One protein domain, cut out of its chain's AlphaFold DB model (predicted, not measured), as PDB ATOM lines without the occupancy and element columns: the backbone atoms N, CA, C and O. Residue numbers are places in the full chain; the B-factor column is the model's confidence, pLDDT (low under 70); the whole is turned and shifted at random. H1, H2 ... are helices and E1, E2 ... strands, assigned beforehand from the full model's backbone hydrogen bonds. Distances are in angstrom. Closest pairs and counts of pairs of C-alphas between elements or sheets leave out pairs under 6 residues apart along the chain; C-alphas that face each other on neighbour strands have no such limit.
ATOM      1  N   GLY A  37     143.827 148.475 239.036       78.44
ATOM      2  CA  GLY A  37     144.028 148.766 240.447       78.44
ATOM      3  C   GLY A  37     142.764 149.279 241.133       78.44
ATOM      4  O   GLY A  37     141.646 149.121 240.651       78.44
ATOM      5  N   THR A  38     142.939 149.876 242.306       80.56
ATOM      6  CA  THR A  38     141.834 150.401 243.115       80.56
ATOM      7  C   THR A  38     141.251 151.670 242.496       80.56
ATOM      8  O   THR A  38     141.995 152.609 242.221       80.56
ATOM      9  N   ASP A  39     139.926 151.689 242.325       85.06
ATOM     10  CA  ASP A  39     139.132 152.813 241.800       85.06
ATOM     11  C   ASP A  39     139.579 153.357 240.426       85.06
ATOM     12  O   ASP A  39     139.851 154.553 240.284       85.06
ATOM     13  N   PRO A  40     139.652 152.503 239.385       86.38
ATOM     14  CA  PRO A  40     140.054 152.941 238.060       86.38
ATOM     15  C   PRO A  40     138.922 153.694 237.362       86.38
ATOM     16  O   PRO A  40     137.736 153.457 237.610       86.38
ATOM     17  N   VAL A  41     139.297 154.558 236.424       87.25
ATOM     18  CA  VAL A  41     138.337 155.231 235.546       87.25
ATOM     19  C   VAL A  41     138.183 154.398 234.276       87.25
ATOM     20  O   VAL A  41     139.151 154.205 233.542       87.25
ATOM     21  N   ASP A  42     136.979 153.870 234.044       86.56
ATOM     22  CA  ASP A  42     136.642 153.102 232.839       86.56
ATOM     23  C   ASP A  42     136.514 154.042 231.636       86.56
ATOM     24  O   ASP A  42     135.600 154.870 231.585       86.56
ATOM     25  N   CYS A  43     137.424 153.911 230.670       86.12
ATOM     26  CA  CYS A  43     137.398 154.698 229.437       86.12
ATOM     27  C   CYS A  43     136.640 153.999 228.300       86.12
ATOM     28  O   CYS A  43     136.568 154.541 227.196       86.12
ATOM     29  N   GLY A  44     136.075 152.812 228.544       82.12
ATOM     30  CA  GLY A  44     135.442 151.990 227.520       82.12
ATOM     31  C   GLY A  44     136.447 151.214 226.666       82.12
ATOM     32  O   GLY A  44     137.659 151.331 226.818       82.12
ATOM     33  N   ASP A  45     135.925 150.353 225.788       76.81
ATOM     34  CA  ASP A  45     136.678 149.640 224.738       76.81
ATOM     35  C   ASP A  45     137.945 148.894 225.163       76.81
ATOM     36  O   ASP A  45     138.810 148.591 224.348       76.81
ATOM     37  N   GLY A  46     138.046 148.516 226.428       75.62
ATOM     38  CA  GLY A  46     139.226 147.797 226.873       75.62
ATOM     39  C   GLY A  46     140.313 148.676 227.512       75.62
ATOM     40  O   GLY A  46     141.449 148.213 227.644       75.62
ATOM     41  N   TRP A  47     139.975 149.911 227.884       83.56
ATOM     42  CA  TRP A  47     140.915 150.910 228.370       83.56
ATOM     43  C   TRP A  47     140.513 151.471 229.728       83.56
ATOM     44  O   TRP A  47     139.331 151.607 230.051       83.56
ATOM     45  N   CYS A  48     141.517 151.856 230.507       87.25
ATOM     46  CA  CYS A  48     141.321 152.481 231.802       87.25
ATOM     47  C   CYS A  48     142.406 153.515 232.102       87.25
ATOM     48  O   CYS A  48     143.531 153.422 231.599       87.25
ATOM     49  N   CYS A  49     142.063 154.461 232.972       87.38
ATOM     50  CA  CYS A  49     142.993 155.420 233.557       87.38
ATOM     51  C   CYS A  49     143.136 155.207 235.068       87.38
ATOM     52  O   CYS A  49     142.273 154.599 235.713       87.38
ATOM     53  N   PHE A  50     144.224 155.734 235.638       83.88
ATOM     54  CA  PHE A  50     144.443 155.698 237.082       83.88
ATOM     55  C   PHE A  50     143.458 156.604 237.830       83.88
ATOM     56  O   PHE A  50     142.880 157.537 237.269       83.88
ATOM     57  N   VAL A  51     143.297 156.340 239.128       83.69
ATOM     58  CA  VAL A  51     142.488 157.172 240.024       83.69
ATOM     59  C   VAL A  51     142.918 158.643 239.942       83.69
ATOM     60  O   VAL A  51     144.101 158.970 240.018       83.69
ATOM     61  N   GLY A  52     141.943 159.536 239.768       81.69
ATOM     62  CA  GLY A  52     142.175 160.981 239.641       81.69
ATOM     63  C   GLY A  52     142.517 161.471 238.230       81.69
ATOM     64  O   GLY A  52     142.655 162.678 238.037       81.69
ATOM     65  N   GLN A  53     142.613 160.576 237.244       86.62
ATOM     66  CA  GLN A  53     142.779 160.934 235.834       86.62
ATOM     67  C   GLN A  53     141.435 160.938 235.093       86.62
ATOM     68  O   GLN A  53     140.491 160.252 235.479       86.62
ATOM     69  N   GLU A  54     141.352 161.699 234.008       87.06
ATOM     70  CA  GLU A  54     140.167 161.810 233.158       87.06
ATOM     71  C   GLU A  54     140.429 161.200 231.776       87.06
ATOM     72  O   GLU A  54     141.463 161.461 231.158       87.06
ATOM     73  N   CYS A  55     139.482 160.401 231.282       88.88
ATOM     74  CA  CYS A  55     139.537 159.843 229.935       88.88
ATOM     75  C   CYS A  55     139.215 160.934 228.908       88.88
ATOM     76  O   CYS A  55     138.105 161.467 228.877       88.88
ATOM     77  N   ILE A  56     140.161 161.233 228.028       89.19
ATOM     78  CA  ILE A  56     139.993 162.153 226.904       89.19
ATOM     79  C   ILE A  56     140.112 161.383 225.578       89.19
ATOM     80  O   ILE A  56     140.910 160.449 225.461       89.19
ATOM     81  N   PRO A  57     139.328 161.745 224.549       83.25
ATOM     82  CA  PRO A  57     139.408 161.083 223.253       83.25
ATOM     83  C   PRO A  57     140.758 161.373 222.581       83.25
ATOM     84  O   PRO A  57     141.206 162.523 222.561       83.25
ATOM     85  N   ALA A  58     141.392 160.357 221.985       79.94
ATOM     86  CA  ALA A  58     142.570 160.584 221.150       79.94
ATOM     87  C   ALA A  58     142.234 161.494 219.969       79.94
ATOM     88  O   ALA A  58     141.251 161.287 219.250       79.94
ATOM     89  N   GLN A  59     143.126 162.442 219.692       75.12
ATOM     90  CA  GLN A  59     143.144 163.123 218.405       75.12
ATOM     91  C   GLN A  59     143.612 162.129 217.335       75.12
ATOM     92  O   GLN A  59     144.809 161.940 217.150       75.12
ATOM     93  N   GLY A  60     142.675 161.464 216.652       70.88
ATOM     94  CA  GLY A  60     143.003 160.519 215.574       70.88
ATOM     95  C   GLY A  60     142.483 159.090 215.741       70.88
ATOM     96  O   GLY A  60     142.870 158.242 214.950       70.88
ATOM     97  N   ASN A  61     141.558 158.854 216.681       59.09
ATOM     98  CA  ASN A  61     140.643 157.700 216.734       59.09
ATOM     99  C   ASN A  61     141.138 156.316 217.186       59.09
ATOM    100  O   ASN A  61     140.315 155.407 217.137       59.09
ATOM    101  N   GLU A  62     142.365 156.102 217.662       73.50
ATOM    102  CA  GLU A  62     142.763 154.707 217.956       73.50
ATOM    103  C   GLU A  62     142.934 154.356 219.442       73.50
ATOM    104  O   GLU A  62     142.684 153.207 219.793       73.50
ATOM    105  N   GLU A  63     143.223 155.299 220.350       79.88
ATOM    106  CA  GLU A  63     143.469 154.957 221.769       79.88
ATOM    107  C   GLU A  63     143.059 156.097 222.722       79.88
ATOM    108  O   GLU A  63     143.551 157.215 222.564       79.88
ATOM    109  N   PRO A  64     142.176 155.892 223.720       84.25
ATOM    110  CA  PRO A  64     141.847 156.947 224.675       84.25
ATOM    111  C   PRO A  64     143.093 157.383 225.458       84.25
ATOM    112  O   PRO A  64     143.996 156.594 225.743       84.25
ATOM    113  N   GLN A  65     143.143 158.664 225.801       86.38
ATOM    114  CA  GLN A  65     144.226 159.251 226.583       86.38
ATOM    115  C   GLN A  65     143.745 159.545 228.007       86.38
ATOM    116  O   GLN A  65     142.572 159.831 228.239       86.38
ATOM    117  N   CYS A  66     144.663 159.498 228.961       87.12
ATOM    118  CA  CYS A  66     144.444 159.842 230.356       87.12
ATOM    119  C   CYS A  66     145.040 161.218 230.626       87.12
ATOM    120  O   CYS A  66     146.242 161.423 230.437       87.12
ATOM    121  N   ARG A  67     144.208 162.159 231.069       85.69
ATOM    122  CA  ARG A  67     144.627 163.499 231.476       85.69
ATOM    123  C   ARG A  67     144.647 163.601 232.994       85.69
ATOM    124  O   ARG A  67     143.653 163.304 233.648       85.69
ATOM    125  N   ASP A  68     145.762 164.062 233.547       82.81
ATOM    126  CA  ASP A  68     145.866 164.371 234.973       82.81
ATOM    127  C   ASP A  68     145.454 165.829 235.236       82.81
ATOM    128  O   ASP A  68     146.138 166.783 234.841       82.81
ATOM    129  N   ASN A  69     144.311 166.009 235.895       72.00
ATOM    130  CA  ASN A  69     143.785 167.336 236.203       72.00
ATOM    131  C   ASN A  69     144.560 168.026 237.343       72.00
ATOM    132  O   ASN A  69     144.660 169.250 237.338       72.00
ATOM    133  N   ILE A  70     145.208 167.279 238.245       72.31
ATOM    134  CA  ILE A  70     145.978 167.847 239.368       72.31
ATOM    135  C   ILE A  70     147.219 168.582 238.851       72.31
ATOM    136  O   ILE A  70     147.541 169.677 239.314       72.31
ATOM    137  N   LEU A  71     147.908 168.000 237.869       64.25
ATOM    138  CA  LEU A  71     149.072 168.624 237.230       64.25
ATOM    139  C   LEU A  71     148.680 169.793 236.317       64.25
ATOM    140  O   LEU A  71     149.419 170.775 236.224       64.25
ATOM    141  N   THR A  72     147.511 169.710 235.680       62.34
ATOM    142  CA  THR A  72     147.051 170.759 234.762       62.34
ATOM    143  C   THR A  72     146.530 171.999 235.507       62.34
ATOM    144  O   THR A  72     146.771 173.123 235.068       62.34
ATOM    145  N   ASP A  73     145.880 171.831 236.664       64.56
ATOM    146  CA  ASP A  73     145.343 172.950 237.465       64.56
ATOM    147  C   ASP A  73     146.437 173.830 238.096       64.56
ATOM    148  O   ASP A  73     146.203 174.993 238.426       64.56
ATOM    149  N   LEU A  74     147.662 173.310 238.214       73.19
ATOM    150  CA  LEU A  74     148.837 174.060 238.674       73.19
ATOM    151  C   LEU A  74     149.489 174.912 237.566       73.19
ATOM    152  O   LEU A  74     150.539 175.512 237.795       73.19
ATOM    153  N   GLY A  75     148.879 174.984 236.378       70.81
ATOM    154  CA  GLY A  75     149.399 175.729 235.228       70.81
ATOM    155  C   GLY A  75     150.477 174.983 234.438       70.81
ATOM    156  O   GLY A  75     151.185 175.605 233.647       70.81
ATOM    157  N   GLY A  76     150.622 173.674 234.661       70.25
ATOM    158  CA  GLY A  76     151.424 172.801 233.809       70.25
ATOM    159  C   GLY A  76     150.685 172.447 232.520       70.25
ATOM    160  O   GLY A  76     149.453 172.434 232.480       70.25
ATOM    161  N   ASP A  77     151.433 172.135 231.463       63.25
ATOM    162  CA  ASP A  77     150.839 171.564 230.256       63.25
ATOM    163  C   ASP A  77     150.177 170.218 230.598       63.25
ATOM    164  O   ASP A  77     150.758 169.430 231.357       63.25
ATOM    165  N   PRO A  78     148.973 169.926 230.069       63.78
ATOM    166  CA  PRO A  78     148.305 168.661 230.328       63.78
ATOM    167  C   PRO A  78     149.174 167.524 229.802       63.78
ATOM    168  O   PRO A  78     149.340 167.353 228.594       63.78
ATOM    169  N   ILE A  79     149.723 166.732 230.718       66.12
ATOM    170  CA  ILE A  79     150.404 165.499 230.351       66.12
ATOM    171  C   ILE A  79     149.306 164.502 230.007       66.12
ATOM    172  O   ILE A  79     148.491 164.140 230.859       66.12
ATOM    173  N   THR A  80     149.269 164.090 228.744       68.94
ATOM    174  CA  THR A  80     148.404 163.009 228.299       68.94
ATOM    175  C   THR A  80     149.222 161.729 228.250       68.94
ATOM    176  O   THR A  80     150.272 161.654 227.610       68.94
ATOM    177  N   ILE A  81     148.774 160.725 228.993       73.12
ATOM    178  CA  ILE A  81     149.377 159.393 228.984       73.12
ATOM    179  C   ILE A  81     148.422 158.493 228.209       73.12
ATOM    180  O   ILE A  81     147.209 158.604 228.363       73.12
ATOM    181  N   VAL A  82     148.943 157.631 227.340       73.81
ATOM    182  CA  VAL A  82     148.110 156.647 226.635       73.81
ATOM    183  C   VAL A  82     147.464 155.737 227.679       73.81
ATOM    184  O   VAL A  82     148.147 155.301 228.612       73.81
ATOM    185  N   ALA A  83     146.157 155.486 227.558       72.19
ATOM    186  CA  ALA A  83     145.489 154.544 228.446       72.19
ATOM    187  C   ALA A  83     146.174 153.176 228.358       72.19
ATOM    188  O   ALA A  83     146.794 152.833 227.354       72.19
ATOM    189  N   LEU A  84     146.109 152.379 229.419       70.69
ATOM    190  CA  LEU A  84     146.755 151.070 229.397       70.69
ATOM    191  C   LEU A  84     145.813 150.050 228.743       70.69
ATOM    192  O   LEU A  84     144.662 149.941 229.178       70.69
ATOM    193  N   PRO A  85     146.269 149.281 227.732       64.12
ATOM    194  CA  PRO A  85     145.461 148.200 227.193       64.12
ATOM    195  C   PRO A  85     145.381 147.096 228.243       64.12
ATOM    196  O   PRO A  85     146.415 146.614 228.723       64.12
ATOM    197  N   PHE A  86     144.172 146.616 228.540       59.53
ATOM    198  CA  PHE A  86     143.979 145.526 229.504       59.53
ATOM    199  C   PHE A  86     144.820 144.260 229.205       59.53
ATOM    200  O   PHE A  86     145.127 143.488 230.110       59.53
ATOM    201  N   SER A  87     145.206 144.015 227.947       53.75
ATOM    202  CA  SER A  87     145.979 142.833 227.525       53.75
ATOM    203  C   SER A  87     147.494 142.926 227.756       53.75
ATOM    204  O   SER A  87     148.179 141.897 227.799       53.75
ATOM    205  N   SER A  88     148.046 144.133 227.884       48.91
ATOM    206  CA  SER A  88     149.500 144.348 227.883       48.91
ATOM    207  C   SER A  88     150.135 144.054 229.244       48.91
ATOM    208  O   SER A  88     151.206 143.453 229.309       48.91
ATOM    209  N   PHE A  89     149.429 144.357 230.338       53.22
ATOM    210  CA  PHE A  89     149.915 144.122 231.703       53.22
ATOM    211  C   PHE A  89     150.109 142.627 232.025       53.22
ATOM    212  O   PHE A  89     151.083 142.228 232.656       53.22
ATOM    213  N   LEU A  90     149.218 141.767 231.529       50.19
ATOM    214  CA  LEU A  90     149.245 140.317 231.786       50.19
ATOM    215  C   LEU A  90     150.379 139.604 231.048       50.19
ATOM    216  O   LEU A  90     150.977 138.646 231.551       50.19
ATOM    217  N   SER A  91     150.681 140.101 229.850       48.19
ATOM    218  CA  SER A  91     151.776 139.611 229.017       48.19
ATOM    219  C   SER A  91     153.125 139.919 229.679       48.19
ATOM    220  O   SER A  91     154.001 139.052 229.744       48.19
ATOM    221  N   GLU A  92     153.264 141.107 230.274       52.16
ATOM    222  CA  GLU A  92     154.459 141.479 231.036       52.16
ATOM    223  C   GLU A  92     154.542 140.766 232.393       52.16
ATOM    224  O   GLU A  92     155.619 140.286 232.755       52.16
ATOM    225  N   GLN A  93     153.430 140.580 233.109       53.00
ATOM    226  CA  GLN A  93     153.421 139.879 234.401       53.00
ATOM    227  C   GLN A  93     153.839 138.401 234.269       53.00
ATOM    228  O   GLN A  93     154.608 137.888 235.087       53.00
ATOM    229  N   SER A  94     153.430 137.730 233.188       49.34
ATOM    230  CA  SER A  94     153.870 136.359 232.875       49.34
ATOM    231  C   SER A  94     155.387 136.280 232.631       49.34
ATOM    232  O   SER A  94     156.060 135.327 233.047       49.34
ATOM    233  N   SER A  95     155.961 137.320 232.021       50.06
ATOM    234  CA  SER A  95     157.407 137.426 231.791       50.06
ATOM    235  C   SER A  95     158.190 137.779 233.069       50.06
ATOM    236  O   SER A  95     159.305 137.287 233.272       50.06
ATOM    237  N   LEU A  96     157.589 138.558 233.974       50.22
ATOM    238  CA  LEU A  96     158.160 138.932 235.270       50.22
ATOM    239  C   LEU A  96     158.176 137.753 236.246       50.22
ATOM    240  O   LEU A  96     159.195 137.536 236.901       50.22
ATOM    241  N   ASN A  97     157.124 136.930 236.276       50.03
ATOM    242  CA  ASN A  97     157.099 135.698 237.073       50.03
ATOM    243  C   ASN A  97     158.223 134.736 236.668       50.03
ATOM    244  O   ASN A  97     158.912 134.174 237.520       50.03
ATOM    245  N   SER A  98     158.479 134.614 235.365       50.03
ATOM    246  CA  SER A  98     159.563 133.779 234.834       50.03
ATOM    247  C   SER A  98     160.948 134.263 235.296       50.03
ATOM    248  O   SER A  98     161.817 133.454 235.623       50.03
ATOM    249  N   LYS A  99     161.150 135.585 235.392       50.59
ATOM    250  CA  LYS A  99     162.406 136.186 235.876       50.59
ATOM    251  C   LYS A  99     162.545 136.147 237.400       50.59
ATOM    252  O   LYS A  99     163.632 135.872 237.893       50.59
ATOM    253  N   LEU A 100     161.470 136.364 238.153       46.72
ATOM    254  CA  LEU A 100     161.478 136.328 239.623       46.72
ATOM    255  C   LEU A 100     161.702 134.909 240.167       46.72
ATOM    256  O   LEU A 100     162.422 134.734 241.150       46.72
ATOM    257  N   THR A 101     161.201 133.890 239.460       50.31
ATOM    258  CA  THR A 101     161.478 132.476 239.775       50.31
ATOM    259  C   THR A 101     162.968 132.145 239.608       50.31
ATOM    260  O   THR A 101     163.533 131.396 240.401       50.31
ATOM    261  N   SER A 102     163.648 132.770 238.636       49.78
ATOM    262  CA  SER A 102     165.104 132.649 238.444       49.78
ATOM    263  C   SER A 102     165.930 133.323 239.550       49.78
ATOM    264  O   SER A 102     167.118 133.031 239.671       49.78
ATOM    265  N   LEU A 103     165.333 134.221 240.340       48.91
ATOM    266  CA  LEU A 103     165.974 134.925 241.456       48.91
ATOM    267  C   LEU A 103     165.700 134.262 242.818       48.91
ATOM    268  O   LEU A 103     166.121 134.786 243.846       48.91
TER     269      LEU A 103
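AT A GLANCE: This is residues 37 to 103 of the 179 residues of an uncharacterized protein of Lophiotrema nucula (UniProt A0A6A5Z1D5). A small two-part strand body has a free helix sticking out from it: the two-stranded hairpin of E1 and E2 packs partly over E3 and E4 of a three-stranded sheet, E3, E4 and E5. The short helix H1 follows E4 at one end of this body, and at the other end H2 leads away and makes much of the length. The printed part has 67 residues with two named helices and five named strands, in the order E1, E2, E3, E4, H1, E5, H2; the class is mixed, helices and strands. The larger sheet has the order E3, E4, E5, and both sheets are antiparallel. The whole is loose, with a radius of gyration of the C-alphas of 14.8 A, and elongated, spanning 46 by 27 by 21 A.

HOW THE PARTS SIT: E1, residues 41 to 44, and E2, residues 47 to 49, form a hairpin, with N 41 and O 49 at 3.1 A and N 47 and O 44 at 2.9 A, within hydrogen-bond range. Residues 47 to 48 of E2 also pair, antiparallel, with residues 84 to 85. E3, residues 53 to 56, has Cys 55, whose C-alpha is 5.6 A from that of Cys 43, the closest C-alphas of E1 and E3. E4, residues 65 to 68, is an inner strand and forms a hairpin with E3, with N 54 and O 67 at 2.8 A. The closest C-alphas of E2 and E4, those of Cys 49 and Cys 66, are 5.6 A apart. H1, residues 69 to 73, is not on the sheet; the closest C-alphas of E3 and H1, those of Gln 53 and Asn 69, are 6.5 A apart. E5, residues 80 to 82, is an edge strand antiparallel to E4, at 140 degrees, with N 66 and O 81 at 2.8 A. H2, residues 88 to 101, is not on the sheet and is apart from H1 and E2, for instance. In H1 and H2 every O i to N i+4 pair is within hydrogen-bond range.

IN THESE COORDINATES: E1 begins at C-alpha 41 (138.337, 155.231, 235.546) and is 9.1 A long; E2 is 7.2 A, E3 9.4 A and E4 10.0 A. H1 is 6.0 A and E5 6.6 A long. H2 runs 20.6 A from C-alpha 88 (149.500, 144.348, 227.883) to C-alpha 101 (161.478, 132.476, 239.775).

THE WHOLE: The C-alphas of Gly 75 and Ser 102 are the two farthest apart, at 46.0 A. Residues 88 to 103 stand free; the body without them spans 33 by 29 by 13 A. The printed part has no cut, and no link is long. The mean pLDDT of the printed part is 70.3; residue 61 and residues 71 to 73, 77 to 80 and 85 to 103 are under 70.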